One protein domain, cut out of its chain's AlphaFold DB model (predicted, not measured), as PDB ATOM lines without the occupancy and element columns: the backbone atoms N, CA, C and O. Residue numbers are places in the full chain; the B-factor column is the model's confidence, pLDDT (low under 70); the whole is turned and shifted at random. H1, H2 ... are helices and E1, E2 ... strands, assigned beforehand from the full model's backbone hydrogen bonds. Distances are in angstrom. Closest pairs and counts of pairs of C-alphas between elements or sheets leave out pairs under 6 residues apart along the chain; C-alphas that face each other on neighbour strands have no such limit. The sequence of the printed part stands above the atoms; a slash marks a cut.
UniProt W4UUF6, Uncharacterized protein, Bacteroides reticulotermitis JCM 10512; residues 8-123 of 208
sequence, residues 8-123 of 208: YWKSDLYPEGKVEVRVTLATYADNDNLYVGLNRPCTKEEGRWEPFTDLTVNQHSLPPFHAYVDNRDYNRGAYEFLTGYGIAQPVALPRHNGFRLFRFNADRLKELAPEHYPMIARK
ATOM      1  N   TYR A   8     -25.622  22.901 -29.857       94.06
ATOM      2  CA  TYR A   8     -24.733  21.780 -30.161       94.06
ATOM      3  C   TYR A   8     -23.900  22.071 -31.402       94.06
ATOM      4  O   TYR A   8     -24.449  22.302 -32.484       94.06
ATOM      5  N   TRP A   9     -22.581  22.026 -31.234       94.06
ATOM      6  CA  TRP A   9     -21.594  22.078 -32.304       94.06
ATOM      7  C   TRP A   9     -21.306  20.664 -32.804       94.06
ATOM      8  O   TRP A   9     -20.989  19.791 -31.999       94.06
ATOM      9  N   LYS A  10     -21.402  20.416 -34.112       91.19
ATOM     10  CA  LYS A  10     -21.078  19.102 -34.691       91.19
ATOM     11  C   LYS A  10     -19.566  18.946 -34.821       91.19
ATOM     12  O   LYS A  10     -18.908  19.819 -35.375       91.19
ATOM     13  N   SER A  11     -19.016  17.844 -34.323       83.31
ATOM     14  CA  SER A  11     -17.584  17.566 -34.425       83.31
ATOM     15  C   SER A  11     -17.305  16.074 -34.346       83.31
ATOM     16  O   SER A  11     -17.659  15.425 -33.364       83.31
ATOM     17  N   ASP A  12     -16.577  15.570 -35.338       82.50
ATOM     18  CA  ASP A  12     -16.114  14.179 -35.386       82.50
ATOM     19  C   ASP A  12     -14.977  13.905 -34.383       82.50
ATOM     20  O   ASP A  12     -14.569  12.763 -34.190       82.50
ATOM     21  N   LEU A  13     -14.460  14.949 -33.723       77.88
ATOM     22  CA  LEU A  13     -13.428  14.838 -32.689       77.88
ATOM     23  C   LEU A  13     -13.996  14.407 -31.327       77.88
ATOM     24  O   LEU A  13     -13.229  14.160 -30.398       77.88
ATOM     25  N   TYR A  14     -15.324  14.341 -31.191       79.94
ATOM     26  CA  TYR A  14     -16.004  14.009 -29.942       79.94
ATOM     27  C   TYR A  14     -16.813  12.715 -30.084       79.94
ATOM     28  O   TYR A  14     -17.445  12.518 -31.121       79.94
ATOM     29  N   PRO A  15     -16.859  11.848 -29.049       78.12
ATOM     30  CA  PRO A  15     -17.496  10.528 -29.141       78.12
ATOM     31  C   PRO A  15     -18.965  10.546 -29.585       78.12
ATOM     32  O   PRO A  15     -19.410   9.637 -30.276       78.12
ATOM     33  N   GLU A  16     -19.718  11.585 -29.216       83.50
ATOM     34  CA  GLU A  16     -21.131  11.739 -29.593       83.50
ATOM     35  C   GLU A  16     -21.339  12.455 -30.941       83.50
ATOM     36  O   GLU A  16     -22.471  12.772 -31.312       83.50
ATOM     37  N   GLY A  17     -20.260  12.787 -31.657       87.19
ATOM     38  CA  GLY A  17     -20.305  13.588 -32.884       87.19
ATOM     39  C   GLY A  17     -20.721  15.048 -32.659       87.19
ATOM     40  O   GLY A  17     -20.988  15.783 -33.615       87.19
ATOM     41  N   LYS A  18     -20.833  15.482 -31.397       90.44
ATOM     42  CA  LYS A  18     -21.278  16.823 -31.014       90.44
ATOM     43  C   LYS A  18     -20.697  17.275 -29.676       90.44
ATOM     44  O   LYS A  18     -20.309  16.459 -28.843       90.44
ATOM     45  N   VAL A  19     -20.708  18.586 -29.468       91.88
ATOM     46  CA  VAL A  19     -20.274  19.268 -28.245       91.88
ATOM     47  C   VAL A  19     -21.354  20.254 -27.829       91.88
ATOM     48  O   VAL A  19     -21.827  21.027 -28.663       91.88
ATOM     49  N   GLU A  20     -21.752  20.235 -26.557       93.38
ATOM     50  CA  GLU A  20     -22.587  21.299 -25.994       93.38
ATOM     51  C   GLU A  20     -21.782  22.602 -25.947       93.38
ATOM     52  O   GLU A  20     -20.659  22.634 -25.443       93.38
ATOM     53  N   VAL A  21     -22.358  23.679 -26.473       95.00
ATOM     54  CA  VAL A  21     -21.729  24.998 -26.526       95.00
ATOM     55  C   VAL A  21     -22.717  26.097 -26.156       95.00
ATOM     56  O   VAL A  21     -23.930  25.962 -26.336       95.00
ATOM     57  N   ARG A  22     -22.175  27.222 -25.689       94.50
ATOM     58  CA  ARG A  22     -22.890  28.493 -25.533       94.50
ATOM     59  C   ARG A  22     -22.155  29.605 -26.269       94.50
ATOM     60  O   ARG A  22     -20.926  29.584 -26.349       94.50
ATOM     61  N   VAL A  23     -22.905  30.579 -26.770       94.94
ATOM     62  CA  VAL A  23     -22.341  31.769 -27.417       94.94
ATOM     63  C   VAL A  23     -21.739  32.693 -26.362       94.94
ATOM     64  O   VAL A  23     -22.305  32.869 -25.287       94.94
ATOM     65  N   THR A  24     -20.595  33.291 -26.677       93.94
ATOM     66  CA  THR A  24     -19.997  34.390 -25.912       93.94
ATOM     67  C   THR A  24     -19.745  35.570 -26.841       93.94
ATOM     68  O   THR A  24     -19.385  35.370 -28.003       93.94
ATOM     69  N   LEU A  25     -19.952  36.791 -26.340       94.12
ATOM     70  CA  LEU A  25     -19.815  38.022 -27.122       94.12
ATOM     71  C   LEU A  25     -18.797  38.960 -26.485       94.12
ATOM     72  O   LEU A  25     -18.719  39.067 -25.262       94.12
ATOM     73  N   ALA A  26     -18.058  39.664 -27.332       92.56
ATOM     74  CA  ALA A  26     -17.172  40.758 -26.958       92.56
ATOM     75  C   ALA A  26     -16.986  41.698 -28.160       92.56
ATOM     76  O   ALA A  26     -17.649  41.544 -29.190       92.56
ATOM     77  N   THR A  27     -16.062  42.647 -28.046       90.50
ATOM     78  CA  THR A  27     -15.575  43.434 -29.182       90.50
ATOM     79  C   THR A  27     -14.064  43.315 -29.285       90.50
ATOM     80  O   THR A  27     -13.380  43.201 -28.265       90.50
ATOM     81  N   TYR A  28     -13.536  43.342 -30.505       89.69
ATOM     82  CA  TYR A  28     -12.096  43.479 -30.709       89.69
ATOM     83  C   TYR A  28     -11.630  44.875 -30.273       89.69
ATOM     84  O   TYR A  28     -12.343  45.854 -30.461       89.69
ATOM     85  N   ALA A  29     -10.455  44.959 -29.647       85.44
ATOM     86  CA  ALA A  29     -10.000  46.172 -28.960       85.44
ATOM     87  C   ALA A  29      -9.519  47.297 -29.896       85.44
ATOM     88  O   ALA A  29      -9.425  48.443 -29.481       85.44
ATOM     89  N   ASP A  30      -9.154  46.961 -31.128       83.50
ATOM     90  CA  ASP A  30      -8.547  47.855 -32.117       83.50
ATOM     91  C   ASP A  30      -9.566  48.577 -33.004       83.50
ATOM     92  O   ASP A  30      -9.273  49.660 -33.505       83.50
ATOM     93  N   ASN A  31     -10.739  47.985 -33.234       81.62
ATOM     94  CA  ASN A  31     -11.736  48.526 -34.164       81.62
ATOM     95  C   ASN A  31     -13.189  48.249 -33.765       81.62
ATOM     96  O   ASN A  31     -14.094  48.481 -34.565       81.62
ATOM     97  N   ASP A  32     -13.401  47.713 -32.563       84.75
ATOM     98  CA  ASP A  32     -14.716  47.451 -31.989       84.75
ATOM     99  C   ASP A  32     -15.611  46.478 -32.765       84.75
ATOM    100  O   ASP A  32     -16.792  46.326 -32.437       84.75
ATOM    101  N   ASN A  33     -15.050  45.748 -33.735       89.31
ATOM    102  CA  ASN A  33     -15.768  44.713 -34.463       89.31
ATOM    103  C   ASN A  33     -16.344  43.669 -33.503       89.31
ATOM    104  O   ASN A  33     -15.744  43.320 -32.480       89.31
ATOM    105  N   LEU A  34     -17.500  43.119 -33.875       92.19
ATOM    106  CA  LEU A  34     -18.159  42.072 -33.108       92.19
ATOM    107  C   LEU A  34     -17.260  40.832 -33.006       92.19
ATOM    108  O   LEU A  34     -16.938  40.207 -34.020       92.19
ATOM    109  N   TYR A  35     -16.941  40.436 -31.775       95.12
ATOM    110  CA  TYR A  35     -16.380  39.126 -31.476       95.12
ATOM    111  C   TYR A  35     -17.505  38.165 -31.086       95.12
ATOM    112  O   TYR A  35     -18.291  38.447 -30.174       95.12
ATOM    113  N   VAL A  36     -17.554  37.010 -31.751       96.38
ATOM    114  CA  VAL A  36     -18.409  35.882 -31.373       96.38
ATOM    115  C   VAL A  36     -17.547  34.641 -31.215       96.38
ATOM    116  O   VAL A  36     -16.906  34.186 -32.164       96.38
ATOM    117  N   GLY A  37     -17.575  34.073 -30.016       96.38
ATOM    118  CA  GLY A  37     -16.930  32.809 -29.690       96.38
ATOM    119  C   GLY A  37     -17.925  31.794 -29.146       96.38
ATOM    120  O   GLY A  37     -19.100  32.092 -28.898       96.38
ATOM    121  N   LEU A  38     -17.429  30.586 -28.922       95.56
ATOM    122  CA  LEU A  38     -18.139  29.507 -28.259       95.56
ATOM    123  C   LEU A  38     -17.382  29.091 -27.006       95.56
ATOM    124  O   LEU A  38     -16.164  28.927 -27.027       95.56
ATOM    125  N   ASN A  39     -18.132  28.855 -25.936       94.56
ATOM    126  CA  ASN A  39     -17.641  28.191 -24.737       94.56
ATOM    127  C   ASN A  39     -18.270  26.800 -24.631       94.56
ATOM    128  O   ASN A  39     -19.440  26.633 -24.974       94.56
ATOM    129  N   ARG A  40     -17.532  25.828 -24.091       92.75
ATOM    130  CA  ARG A  40     -18.022  24.476 -23.764       92.75
ATOM    131  C   ARG A  40     -18.046  24.249 -22.245       92.75
ATOM    132  O   ARG A  40     -17.358  24.982 -21.529       92.75
ATOM    133  N   PRO A  41     -18.797  23.263 -21.725       91.50
ATOM    134  CA  PRO A  41     -18.732  22.897 -20.313       91.50
ATOM    135  C   PRO A  41     -17.314  22.478 -19.904       91.50
ATOM    136  O   PRO A  41     -16.645  21.740 -20.630       91.50
ATOM    137  N   CYS A  42     -16.855  22.939 -18.741       88.69
ATOM    138  CA  CYS A  42     -15.561  22.551 -18.195       88.69
ATOM    139  C   CYS A  42     -15.619  21.107 -17.686       88.69
ATOM    140  O   CYS A  42     -16.527  20.731 -16.948       88.69
ATOM    141  N   THR A  43     -14.624  20.293 -18.038       85.38
ATOM    142  CA  THR A  43     -14.563  18.889 -17.594       85.38
ATOM    143  C   THR A  43     -14.097  18.730 -16.149       85.38
ATOM    144  O   THR A  43     -14.260  17.660 -15.571       85.38
ATOM    145  N   LYS A  44     -13.492  19.775 -15.570       87.81
ATOM    146  CA  LYS A  44     -12.903  19.750 -14.222       87.81
ATOM    147  C   LYS A  44     -13.813  20.344 -13.150       87.81
ATOM    148  O   LYS A  44     -13.656  20.009 -11.982       87.81
ATOM    149  N   GLU A  45     -14.726  21.232 -13.533       87.69
ATOM    150  CA  GLU A  45     -15.554  22.010 -12.611       87.69
ATOM    151  C   GLU A  45     -16.995  22.064 -13.128       87.69
ATOM    152  O   GLU A  45     -17.278  22.668 -14.165       87.69
ATOM    153  N   GLU A  46     -17.914  21.436 -12.394       85.06
ATOM    154  CA  GLU A  46     -19.330  21.406 -12.752       85.06
ATOM    155  C   GLU A  46     -19.937  22.819 -12.734       85.06
ATOM    156  O   GLU A  46     -19.669  23.630 -11.849       85.06
ATOM    157  N   GLY A  47     -20.742  23.139 -13.749       83.69
ATOM    158  CA  GLY A  47     -21.374  24.453 -13.899       83.69
ATOM    159  C   GLY A  47     -20.465  25.552 -14.461       83.69
ATOM    160  O   GLY A  47     -20.968  26.620 -14.827       83.69
ATOM    161  N   ARG A  48     -19.156  25.306 -14.602       89.44
ATOM    162  CA  ARG A  48     -18.232  26.230 -15.269       89.44
ATOM    163  C   ARG A  48     -18.189  25.975 -16.771       89.44
ATOM    164  O   ARG A  48     -18.331  24.851 -17.246       89.44
ATOM    165  N   TRP A  49     -17.945  27.043 -17.519       91.50
ATOM    166  CA  TRP A  49     -17.727  27.005 -18.958       91.50
ATOM    167  C   TRP A  49     -16.334  27.537 -19.286       91.50
ATOM    168  O   TRP A  49     -15.853  28.462 -18.630       91.50
ATOM    169  N   GLU A  50     -15.710  26.969 -20.308       93.81
ATOM    170  CA  GLU A  50     -14.374  27.328 -20.784       93.81
ATOM    171  C   GLU A  50     -14.383  27.635 -22.290       93.81
ATOM    172  O   GLU A  50     -15.266  27.132 -22.994       93.81
ATOM    173  N   PRO A  51     -13.422  28.432 -22.796       94.31
ATOM    174  CA  PRO A  51     -13.288  28.708 -24.224       94.31
ATOM    175  C   PRO A  51     -13.212  27.429 -25.053       94.31
ATOM    176  O   PRO A  51     -12.489  26.492 -24.708       94.31
ATOM    177  N   PHE A  52     -13.967  27.396 -26.149       93.81
ATOM    178  CA  PHE A  52     -13.960  26.293 -27.103       93.81
ATOM    179  C   PHE A  52     -13.365  26.719 -28.442       93.81
ATOM    180  O   PHE A  52     -12.391  26.116 -28.882       93.81
ATOM    181  N   THR A  53     -13.934  27.745 -29.077       94.44
ATOM    182  CA  THR A  53     -13.402  28.280 -30.334       94.44
ATOM    183  C   THR A  53     -13.900  29.695 -30.617       94.44
ATOM    184  O   THR A  53     -14.990  30.073 -30.182       94.44
ATOM    185  N   ASP A  54     -13.126  30.445 -31.394       95.56
ATOM    186  CA  ASP A  54     -13.479  31.774 -31.888       95.56
ATOM    187  C   ASP A  54     -14.107  31.635 -33.278       95.56
ATOM    188  O   ASP A  54     -13.492  31.059 -34.174       95.56
ATOM    189  N   LEU A  55     -15.329  32.139 -33.478       96.75
ATOM    190  CA  LEU A  55     -16.016  32.033 -34.774       96.75
ATOM    191  C   LEU A  55     -15.707  33.212 -35.687       96.75
ATOM    192  O   LEU A  55     -15.684  33.065 -36.908       96.75
ATOM    193  N   THR A  56     -15.524  34.395 -35.112       95.94
ATOM    194  CA  THR A  56     -15.231  35.611 -35.866       95.94
ATOM    195  C   THR A  56     -13.734  35.829 -35.994       95.94
ATOM    196  O   THR A  56     -12.957  35.410 -35.140       95.94
ATOM    197  N   VAL A  57     -13.334  36.538 -37.045       94.00
ATOM    198  CA  VAL A  57     -11.971  37.038 -37.212       94.00
ATOM    199  C   VAL A  57     -11.982  38.546 -37.308       94.00
ATOM    200  O   VAL A  57     -12.827  39.144 -37.978       94.00
ATOM    201  N   ASN A  58     -10.998  39.153 -36.662       91.81
ATOM    202  CA  ASN A  58     -10.820  40.584 -36.714       91.81
ATOM    203  C   ASN A  58     -10.227  41.006 -38.061       91.81
ATOM    204  O   ASN A  58      -9.233  40.425 -38.503       91.81
ATOM    205  N   GLN A  59     -10.843  41.976 -38.728       87.44
ATOM    206  CA  GLN A  59     -10.387  42.545 -40.003       87.44
ATOM    207  C   GLN A  59     -10.449  44.079 -39.904       87.44
ATOM    208  O   GLN A  59     -10.329  44.615 -38.815       87.44
ATOM    209  N   HIS A  60     -10.615  44.805 -41.011       83.19
ATOM    210  CA  HIS A  60     -10.909  46.243 -40.971       83.19
ATOM    211  C   HIS A  60     -12.253  46.521 -40.272       83.19
ATOM    212  O   HIS A  60     -13.041  45.598 -40.072       83.19
ATOM    213  N   SER A  61     -12.530  47.777 -39.913       83.31
ATOM    214  CA  SER A  61     -13.801  48.175 -39.291       83.31
ATOM    215  C   SER A  61     -15.003  47.786 -40.153       83.31
ATOM    216  O   SER A  61     -15.028  48.046 -41.359       83.31
ATOM    217  N   LEU A  62     -16.003  47.168 -39.530       83.81
ATOM    218  CA  LEU A  62     -17.214  46.679 -40.177       83.81
ATOM    219  C   LEU A  62     -18.461  47.370 -39.617       83.81
ATOM    220  O   LEU A  62     -18.449  47.850 -38.484       83.81
ATOM    221  N   PRO A  63     -19.575  47.378 -40.373       81.44
ATOM    222  CA  PRO A  63     -20.853  47.802 -39.825       81.44
ATOM    223  C   PRO A  63     -21.245  46.951 -38.606       81.44
ATOM    224  O   PRO A  63     -20.899  45.765 -38.547       81.44
ATOM    225  N   PRO A  64     -22.044  47.483 -37.668       82.62
ATOM    226  CA  PRO A  64     -22.453  46.720 -36.499       82.62
ATOM    227  C   PRO A  64     -23.132  45.393 -36.859       82.62
ATOM    228  O   PRO A  64     -23.819  45.273 -37.880       82.62
ATOM    229  N   PHE A  65     -22.909  44.376 -36.026       88.31
ATOM    230  CA  PHE A  65     -23.304  42.982 -36.268       88.31
ATOM    231  C   PHE A  65     -22.780  42.357 -37.564       88.31
ATOM    232  O   PHE A  65     -23.281  41.310 -37.973       88.31
ATOM    233  N   HIS A  66     -21.775  42.943 -38.208       90.31
ATOM    234  CA  HIS A  66     -21.074  42.289 -39.298       90.31
ATOM    235  C   HIS A  66     -19.723  41.794 -38.811       90.31
ATOM    236  O   HIS A  66     -18.982  42.513 -38.148       90.31
ATOM    237  N   ALA A  67     -19.408  40.547 -39.139       93.44
ATOM    238  CA  ALA A  67     -18.103  39.978 -38.856       93.44
ATOM    239  C   ALA A  67     -17.740  38.942 -39.915       93.44
ATOM    240  O   ALA A  67     -18.601  38.249 -40.471       93.44
ATOM    241  N   TYR A  68     -16.448  38.849 -40.207       95.25
ATOM    242  CA  TYR A  68     -15.919  37.750 -40.995       95.25
ATOM    243  C   TYR A  68     -15.870  36.499 -40.129       95.25
ATOM    244  O   TYR A  68     -15.425  36.553 -38.987       95.25
ATOM    245  N   VAL A  69     -16.341  35.380 -40.675       96.44
ATOM    246  CA  VAL A  69     -16.402  34.102 -39.961       96.44
ATOM    247  C   VAL A  69     -15.292  33.184 -40.444       96.44
ATOM    248  O   VAL A  69     -15.132  32.977 -41.656       96.44
ATOM    249  N   ASP A  70     -14.559  32.607 -39.497       95.06
ATOM    250  CA  ASP A  70     -13.662  31.494 -39.761       95.06
ATOM    251  C   ASP A  70     -14.464  30.198 -39.854       95.06
ATOM    252  O   ASP A  70     -15.163  29.808 -38.929       95.06
ATOM    253  N   ASN A  71     -14.385  29.543 -41.008       91.56
ATOM    254  CA  ASN A  71     -15.035  28.257 -41.274       91.56
ATOM    255  C   ASN A  71     -14.010  27.223 -41.765       91.56
ATOM    256  O   ASN A  71     -14.313  26.371 -42.605       91.56
ATOM    257  N   ARG A  72     -12.755  27.372 -41.338       88.88
ATOM    258  CA  ARG A  72     -11.616  26.547 -41.759       88.88
ATOM    259  C   ARG A  72     -11.115  25.724 -40.580       88.88
ATOM    260  O   ARG A  72     -11.454  26.014 -39.440       88.88
ATOM    261  N   ASP A  73     -10.312  24.706 -40.872       86.00
ATOM    262  CA  ASP A  73      -9.601  23.890 -39.883       86.00
ATOM    263  C   ASP A  73     -10.500  23.459 -38.706       86.00
ATOM    264  O   ASP A  73     -11.489  22.751 -38.910       86.00
ATOM    265  N   TYR A  74     -10.194  23.914 -37.489       82.94
ATOM    266  CA  TYR A  74     -10.938  23.599 -36.265       82.94
ATOM    267  C   TYR A  74     -12.348  24.211 -36.207       82.94
ATOM    268  O   TYR A  74     -13.195  23.723 -35.464       82.94
ATOM    269  N   ASN A  75     -12.621  25.226 -37.029       91.06
ATOM    270  CA  ASN A  75     -13.915  25.893 -37.166       91.06
ATOM    271  C   ASN A  75     -14.753  25.374 -38.341       91.06
ATOM    272  O   ASN A  75     -15.765  25.976 -38.711       91.06
ATOM    273  N   ARG A  76     -14.361  24.254 -38.956       89.25
ATOM    274  CA  ARG A  76     -15.162  23.619 -40.003       89.25
ATOM    275  C   ARG A  76     -16.556  23.279 -39.457       89.25
ATOM    276  O   ARG A  76     -16.681  22.451 -38.562       89.25
ATOM    277  N   GLY A  77     -17.589  23.912 -40.011       92.12
ATOM    278  CA  GLY A  77     -18.976  23.781 -39.547       92.12
ATOM    279  C   GLY A  77     -19.570  25.070 -38.971       92.12
ATOM    280  O   GLY A  77     -20.768  25.111 -38.696       92.12
ATOM    281  N   ALA A  78     -18.773  26.136 -38.821       95.25
ATOM    282  CA  ALA A  78     -19.244  27.448 -38.376       95.25
ATOM    283  C   ALA A  78     -20.372  27.989 -39.265       95.25
ATOM    284  O   ALA A  78     -21.339  28.553 -38.757       95.25
ATOM    285  N   TYR A  79     -20.280  27.789 -40.585       94.75
ATOM    286  CA  TYR A  79     -21.320  28.218 -41.523       94.75
ATOM    287  C   TYR A  79     -22.670  27.565 -41.192       94.75
ATOM    288  O   TYR A  79     -23.677  28.253 -41.002       94.75
ATOM    289  N   GLU A  80     -22.695  26.236 -41.113       95.19
ATOM    290  CA  GLU A  80     -23.895  25.444 -40.857       95.19
ATOM    291  C   GLU A  80     -24.431  25.695 -39.446       95.19
ATOM    292  O   GLU A  80     -25.642  25.775 -39.256       95.19
ATOM    293  N   PHE A  81     -23.543  25.870 -38.467       96.44
ATOM    294  CA  PHE A  81     -23.906  26.205 -37.096       96.44
ATOM    295  C   PHE A  81     -24.612  27.565 -37.019       96.44
ATOM    296  O   PHE A  81     -25.731  27.660 -36.511       96.44
ATOM    297  N   LEU A  82     -23.993  28.618 -37.561       97.31
ATOM    298  CA  LEU A  82     -24.528  29.980 -37.487       97.31
ATOM    299  C   LEU A  82     -25.853  30.122 -38.236       97.31
ATOM    300  O   LEU A  82     -26.794  30.722 -37.713       97.31
ATOM    301  N   THR A  83     -25.935  29.555 -39.441       96.38
ATOM    302  CA  THR A  83     -27.156  29.611 -40.255       96.38
ATOM    303  C   THR A  83     -28.251  28.706 -39.698       96.38
ATOM    304  O   THR A  83     -29.402  29.131 -39.613       96.38
ATOM    305  N   GLY A  84     -27.905  27.497 -39.249       96.19
ATOM    306  CA  GLY A  84     -28.853  26.515 -38.725       96.19
ATOM    307  C   GLY A  84     -29.547  26.953 -37.437       96.19
ATOM    308  O   GLY A  84     -30.737  26.698 -37.271       96.19
ATOM    309  N   TYR A  85     -28.844  27.663 -36.549       96.25
ATOM    310  CA  TYR A  85     -29.433  28.218 -35.322       96.25
ATOM    311  C   TYR A  85     -29.983  29.645 -35.486       96.25
ATOM    312  O   TYR A  85     -30.387  30.260 -34.494       96.25
ATOM    313  N   GLY A  86     -29.990  30.187 -36.712       94.88
ATOM    314  CA  GLY A  86     -30.482  31.538 -37.004       94.88
ATOM    315  C   GLY A  86     -29.664  32.657 -36.348       94.88
ATOM    316  O   GLY A  86     -30.177  33.758 -36.152       94.88
ATOM    317  N   ILE A  87     -28.410  32.374 -35.985       96.25
ATOM    318  CA  ILE A  87     -27.505  33.306 -35.298       96.25
ATOM    319  C   ILE A  87     -26.973  34.343 -36.280       96.25
ATOM    320  O   ILE A  87     -26.848  35.515 -35.935       96.25
ATOM    321  N   ALA A  88     -26.659  33.920 -37.503       95.56
ATOM    322  CA  ALA A  88     -26.167  34.812 -38.536       95.56
ATOM    323  C   ALA A  88     -26.513  34.303 -39.934       95.56
ATOM    324  O   ALA A  88     -26.732  33.111 -40.153       95.56
ATOM    325  N   GLN A  89     -26.520  35.222 -40.893       94.00
ATOM    326  CA  GLN A  89     -26.728  34.928 -42.305       94.00
ATOM    327  C   GLN A  89     -25.544  35.440 -43.126       94.00
ATOM    328  O   GLN A  89     -25.004  36.507 -42.821       94.00
ATOM    329  N   PRO A  90     -25.118  34.707 -44.168       92.69
ATOM    330  CA  PRO A  90     -24.053  35.172 -45.039       92.69
ATOM    331  C   PRO A  90     -24.512  36.400 -45.826       92.69
ATOM    332  O   PRO A  90     -25.623  36.436 -46.354       92.69
ATOM    333  N   VAL A  91     -23.629  37.384 -45.954       87.50
ATOM    334  CA  VAL A  91     -23.853  38.531 -46.837       87.50
ATOM    335  C   VAL A  91     -23.411  38.159 -48.251       87.50
ATOM    336  O   VAL A  91     -22.413  37.457 -48.435       87.50
ATOM    337  N   ALA A  92     -24.138  38.634 -49.263       83.38
ATOM    338  CA  ALA A  92     -23.818  38.433 -50.679       83.38
ATOM    339  C   ALA A  92     -22.649  39.326 -51.151       83.38
ATOM    340  O   ALA A  92     -22.756  40.031 -52.150       83.38
ATOM    341  N   LEU A  93     -21.537  39.309 -50.415       78.62
ATOM    342  CA  LEU A  93     -20.294  40.001 -50.755       78.62
ATOM    343  C   LEU A  93     -19.158  38.993 -50.996       78.62
ATOM    344  O   LEU A  93     -19.198  37.873 -50.469       78.62
ATOM    345  N   PRO A  94     -18.134  39.364 -51.789       75.69
ATOM    346  CA  PRO A  94     -16.951  38.533 -51.974       75.69
ATOM    347  C   PRO A  94     -16.276  38.180 -50.644       75.69
ATOM    348  O   PRO A  94     -16.345  38.919 -49.661       75.69
ATOM    349  N   ARG A  95     -15.583  37.037 -50.625       86.06
ATOM    350  CA  ARG A  95     -14.736  36.672 -49.485       86.06
ATOM    351  C   ARG A  95     -13.565  37.647 -49.376       86.06
ATOM    352  O   ARG A  95     -13.006  38.045 -50.394       86.06
ATOM    353  N   HIS A  96     -13.149  37.943 -48.153       82.62
ATOM    354  CA  HIS A  96     -11.941  38.712 -47.867       82.62
ATOM    355  C   HIS A  96     -10.949  37.810 -47.138       82.62
ATOM    356  O   HIS A  96     -11.320  37.168 -46.160       82.62
ATOM    357  N   ASN A  97      -9.719  37.687 -47.646       85.62
ATOM    358  CA  ASN A  97      -8.694  36.783 -47.096       85.62
ATOM    359  C   ASN A  97      -9.178  35.330 -46.885       85.62
ATOM    360  O   ASN A  97      -8.756  34.633 -45.967       85.62
ATOM    361  N   GLY A  98     -10.098  34.864 -47.736       86.56
ATOM    362  CA  GLY A  98     -10.706  33.534 -47.633       86.56
ATOM    363  C   GLY A  98     -11.876  33.423 -46.647       86.56
ATOM    364  O   GLY A  98     -12.574  32.408 -46.676       86.56
ATOM    365  N   PHE A  99     -12.159  34.460 -45.857       92.06
ATOM    366  CA  PHE A  99     -13.279  34.521 -44.919       92.06
ATOM    367  C   PHE A  99     -14.537  35.092 -45.564       92.06
ATOM    368  O   PHE A  99     -14.479  35.963 -46.435       92.06
ATOM    369  N   ARG A 100     -15.703  34.613 -45.129       92.56
ATOM    370  CA  ARG A 100     -17.001  35.119 -45.591       92.56
ATOM    371  C   ARG A 100     -17.575  36.080 -44.558       92.56
ATOM    372  O   ARG A 100     -17.508  35.795 -43.367       92.56
ATOM    373  N   LEU A 101     -18.145  37.186 -45.029       92.62
ATOM    374  CA  LEU A 101     -18.842  38.144 -44.181       92.62
ATOM    375  C   LEU A 101     -20.237  37.625 -43.824       92.62
ATOM    376  O   LEU A 101     -20.973  37.145 -44.692       92.62
ATOM    377  N   PHE A 102     -20.602  37.757 -42.556       95.50
ATOM    378  CA  PHE A 102     -21.926  37.440 -42.044       95.50
ATOM    379  C   PHE A 102     -22.550  38.661 -41.390       95.50
ATOM    380  O   PHE A 102     -21.847  39.478 -40.802       95.50
ATOM    381  N   ARG A 103     -23.881  38.736 -41.460       92.69
ATOM    382  CA  ARG A 103     -24.706  39.621 -40.646       92.69
ATOM    383  C   ARG A 103     -25.328  38.805 -39.520       92.69
ATOM    384  O   ARG A 103     -26.078  37.860 -39.779       92.69
ATOM    385  N   PHE A 104     -25.015  39.165 -38.287       93.81
ATOM    386  CA  PHE A 104     -25.522  38.524 -37.084       93.81
ATOM    387  C   PHE A 104     -26.911  39.055 -36.719       93.81
ATOM    388  O   PHE A 104     -27.237  40.226 -36.925       93.81
ATOM    389  N   ASN A 105     -27.746  38.163 -36.193       90.31
ATOM    390  CA  ASN A 105     -29.092  38.468 -35.741       90.31
ATOM    391  C   ASN A 105     -29.041  39.006 -34.308       90.31
ATOM    392  O   ASN A 105     -28.796  38.261 -33.360       90.31
ATOM    393  N   ALA A 106     -29.296  40.304 -34.174       87.88
ATOM    394  CA  ALA A 106     -29.296  41.038 -32.917       87.88
ATOM    395  C   ALA A 106     -30.203  40.396 -31.849       87.88
ATOM    396  O   ALA A 106     -29.746  40.106 -30.743       87.88
ATOM    397  N   ASP A 107     -31.453  40.080 -32.196       87.56
ATOM    398  CA  ASP A 107     -32.407  39.468 -31.264       87.56
ATOM    399  C   ASP A 107     -31.930  38.085 -30.818       87.56
ATOM    400  O   ASP A 107     -31.961  37.753 -29.633       87.56
ATOM    401  N   ARG A 108     -31.377  37.305 -31.752       92.19
ATOM    402  CA  ARG A 108     -30.853  35.979 -31.422       92.19
ATOM    403  C   ARG A 108     -29.619  36.052 -30.523       92.19
ATOM    404  O   ARG A 108     -29.474  35.238 -29.618       92.19
ATOM    405  N   LEU A 109     -28.742  37.031 -30.737       92.25
ATOM    406  CA  LEU A 109     -27.597  37.273 -29.860       92.25
ATOM    407  C   LEU A 109     -28.031  37.720 -28.459       92.25
ATOM    408  O   LEU A 109     -27.445  37.270 -27.475       92.25
ATOM    409  N   LYS A 110     -29.083  38.541 -28.359       90.56
ATOM    410  CA  LYS A 110     -29.681  38.954 -27.083       90.56
ATOM    411  C   LYS A 110     -30.240  37.771 -26.298       90.56
ATOM    412  O   LYS A 110     -30.070  37.717 -25.086       90.56
ATOM    413  N   GLU A 111     -30.887  36.828 -26.977       91.56
ATOM    414  CA  GLU A 111     -31.387  35.596 -26.358       91.56
ATOM    415  C   GLU A 111     -30.246  34.683 -25.887       91.56
ATOM    416  O   GLU A 111     -30.290  34.155 -24.776       91.56
ATOM    417  N   LEU A 112     -29.215  34.506 -26.722       93.00
ATOM    418  CA  LEU A 112     -28.148  33.529 -26.491       93.00
ATOM    419  C   LEU A 112     -27.063  33.991 -25.511       93.00
ATOM    420  O   LEU A 112     -26.453  33.146 -24.856       93.00
ATOM    421  N   ALA A 113     -26.823  35.298 -25.409       91.31
ATOM    422  CA  ALA A 113     -25.819  35.882 -24.522       91.31
ATOM    423  C   ALA A 113     -26.330  37.192 -23.881       91.31
ATOM    424  O   ALA A 113     -25.733  38.258 -24.089       91.31
ATOM    425  N   PRO A 114     -27.440  37.150 -23.114       89.69
ATOM    426  CA  PRO A 114     -28.074  38.336 -22.529       89.69
ATOM    427  C   PRO A 114     -27.160  39.114 -21.578       89.69
ATOM    428  O   PRO A 114     -27.342  40.315 -21.402       89.69
ATOM    429  N   GLU A 115     -26.173  38.457 -20.973       87.38
ATOM    430  CA  GLU A 115     -25.180  39.070 -20.094       87.38
ATOM    431  C   GLU A 115     -24.160  39.933 -20.854       87.38
ATOM    432  O   GLU A 115     -23.695  40.943 -20.329       87.38
ATOM    433  N   HIS A 116     -23.840  39.570 -22.098       84.25
ATOM    434  CA  HIS A 116     -22.841  40.264 -22.916       84.25
ATOM    435  C   HIS A 116     -23.479  41.230 -23.918       84.25
ATOM    436  O   HIS A 116     -22.878  42.240 -24.286       84.25
ATOM    437  N   TYR A 117     -24.714  40.950 -24.340       85.25
ATOM    438  CA  TYR A 117     -25.416  41.722 -25.356       85.25
ATOM    439  C   TYR A 117     -25.541  43.227 -25.050       85.25
ATOM    440  O   TYR A 117     -25.324  44.006 -25.975       85.25
ATOM    441  N   PRO A 118     -25.821  43.692 -23.811       80.62
ATOM    442  CA  PRO A 118     -25.940  45.124 -23.524       80.62
ATOM    443  C   PRO A 118     -24.688  45.930 -23.874       80.62
ATOM    444  O   PRO A 118     -24.806  47.069 -24.311       80.62
ATOM    445  N   MET A 119     -23.498  45.344 -23.719       79.25
ATOM    446  CA  MET A 119     -22.239  45.987 -24.101       79.25
ATOM    447  C   MET A 119     -22.130  46.136 -25.621       79.25
ATOM    448  O   MET A 119     -21.736  47.188 -26.108       79.25
ATOM    449  N   ILE A 120     -22.523  45.105 -26.372       81.69
ATOM    450  CA  ILE A 120     -22.528  45.132 -27.842       81.69
ATOM    451  C   ILE A 120     -23.587  46.110 -28.365       81.69
ATOM    452  O   ILE A 120     -23.350  46.837 -29.324       81.69
ATOM    453  N   ALA A 121     -24.750  46.154 -27.713       73.94
ATOM    454  CA  ALA A 121     -25.885  46.965 -28.129       73.94
ATOM    455  C   ALA A 121     -25.645  48.476 -28.005       73.94
ATOM    456  O   ALA A 121     -26.275  49.235 -28.734       73.94
ATOM    457  N   ARG A 122     -24.731  48.917 -27.130       70.25
ATOM    458  CA  ARG A 122     -24.344  50.338 -27.016       70.25
ATOM    459  C   ARG A 122     -23.681  50.883 -28.275       70.25
ATOM    460  O   ARG A 122     -23.813  52.066 -28.555       70.25
ATOM    461  N   LYS A 123     -23.041  50.007 -29.054       67.50
ATOM    462  CA  LYS A 123     -22.382  50.344 -30.325       67.50
ATOM    463  C   LYS A 123     -23.333  50.304 -31.519       67.50
ATOM    464  O   LYS A 123     -22.902  50.275 -32.669       67.50
TER     465      LYS A 123
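AT A GLANCE: This is residues 8 to 123 of the 208 residues of an uncharacterized protein of Bacteroides reticulotermitis JCM 10512 (UniProt W4UUF6). A long, strongly twisted sheet of four strands, E1 to E4, winds through the domain, and a small three-strand sheet, E5, E7 and E6, sits near the end of E3 at Leu 34. The short helix H1 crosses the small sheet and reaches toward E1, while H2 and H3 pack on E2 farther along. The printed part has 116 residues, with three named helices and seven named strands in the order E1 E2 E3 E4 E5 H1 E6 E7 H2 H3; its class is mixed, helices and strands. Both sheets are antiparallel, in the orders E1 - E2 - E3 - E4 and E5 - E7 - E6. The whole is compact, with a radius of gyration of the C-alphas of 14.1 A and spans of 38 by 29 by 24 A.

IN THESE COORDINATES: Find C-alpha 8 at (-24.733, 21.780, -30.161), where E1, residues 8 to 10, begins. E2 runs from residue 18 to 27 over 27.3 A, E3 from 34 to 41 over 23.1 A, and E4 from 49 to 54 over 14.4 A. Next come E5, residues 66 to 69, and H1, residues 78 to 84, starting at (-19.244, 27.448, -38.376). E6 is residues 88 to 90, and E7, residues 100 to 104, spans 12.5 A. H2 is residues 106 to 112, and H3, residues 117 to 121, ends at (-25.885, 46.965, -28.129).

HOW THE PARTS SIT: Start with E1 to E4, a meander, each strand the antiparallel neighbour of the one before. The pairing of E2 is staggered: residues 18 to 20 pair with E1, N 9 and O 19 being 2.9 A apart, and 22 to 27 with E3, N 24 and O 37 at 2.9 A. Between E3 and E4, look at N 38 and O 53, 2.8 A. The closest C-alphas of E2 and H2 are those of Val 23 and Leu 112, 6.1 A; of E2 and H3, those of Leu 25 and Tyr 117, 6.9 A. Toward the small sheet, the closest C-alphas of E3 and E5 are those of Leu 34 and Ala 67, 6.1 A. There N 69 and O 100 of E5 and E7 are 3.0 A apart, and N 103 and O 89 of E7 and E6 2.8 A. E5, H1 and E6 form a split strand-helix-strand unit, two strands of one sheet with a helix between them along the chain and another strand, E7, between them in the sheet, and its crossover is right-handed. H1 is on this sheet at a height of 8.5 A, across the strands. In H1, H2 and H3 every O i to N i+4 pair is within hydrogen-bond range.

THE WHOLE: The C-alphas of Glu 46 and Pro 94, the two farthest apart, are 42.9 A apart. The printed part has no cut, and the link from E4 to E5, 11 residues, is long. Mean pLDDT of the printed part is 89.4, and residue 123 is under 70.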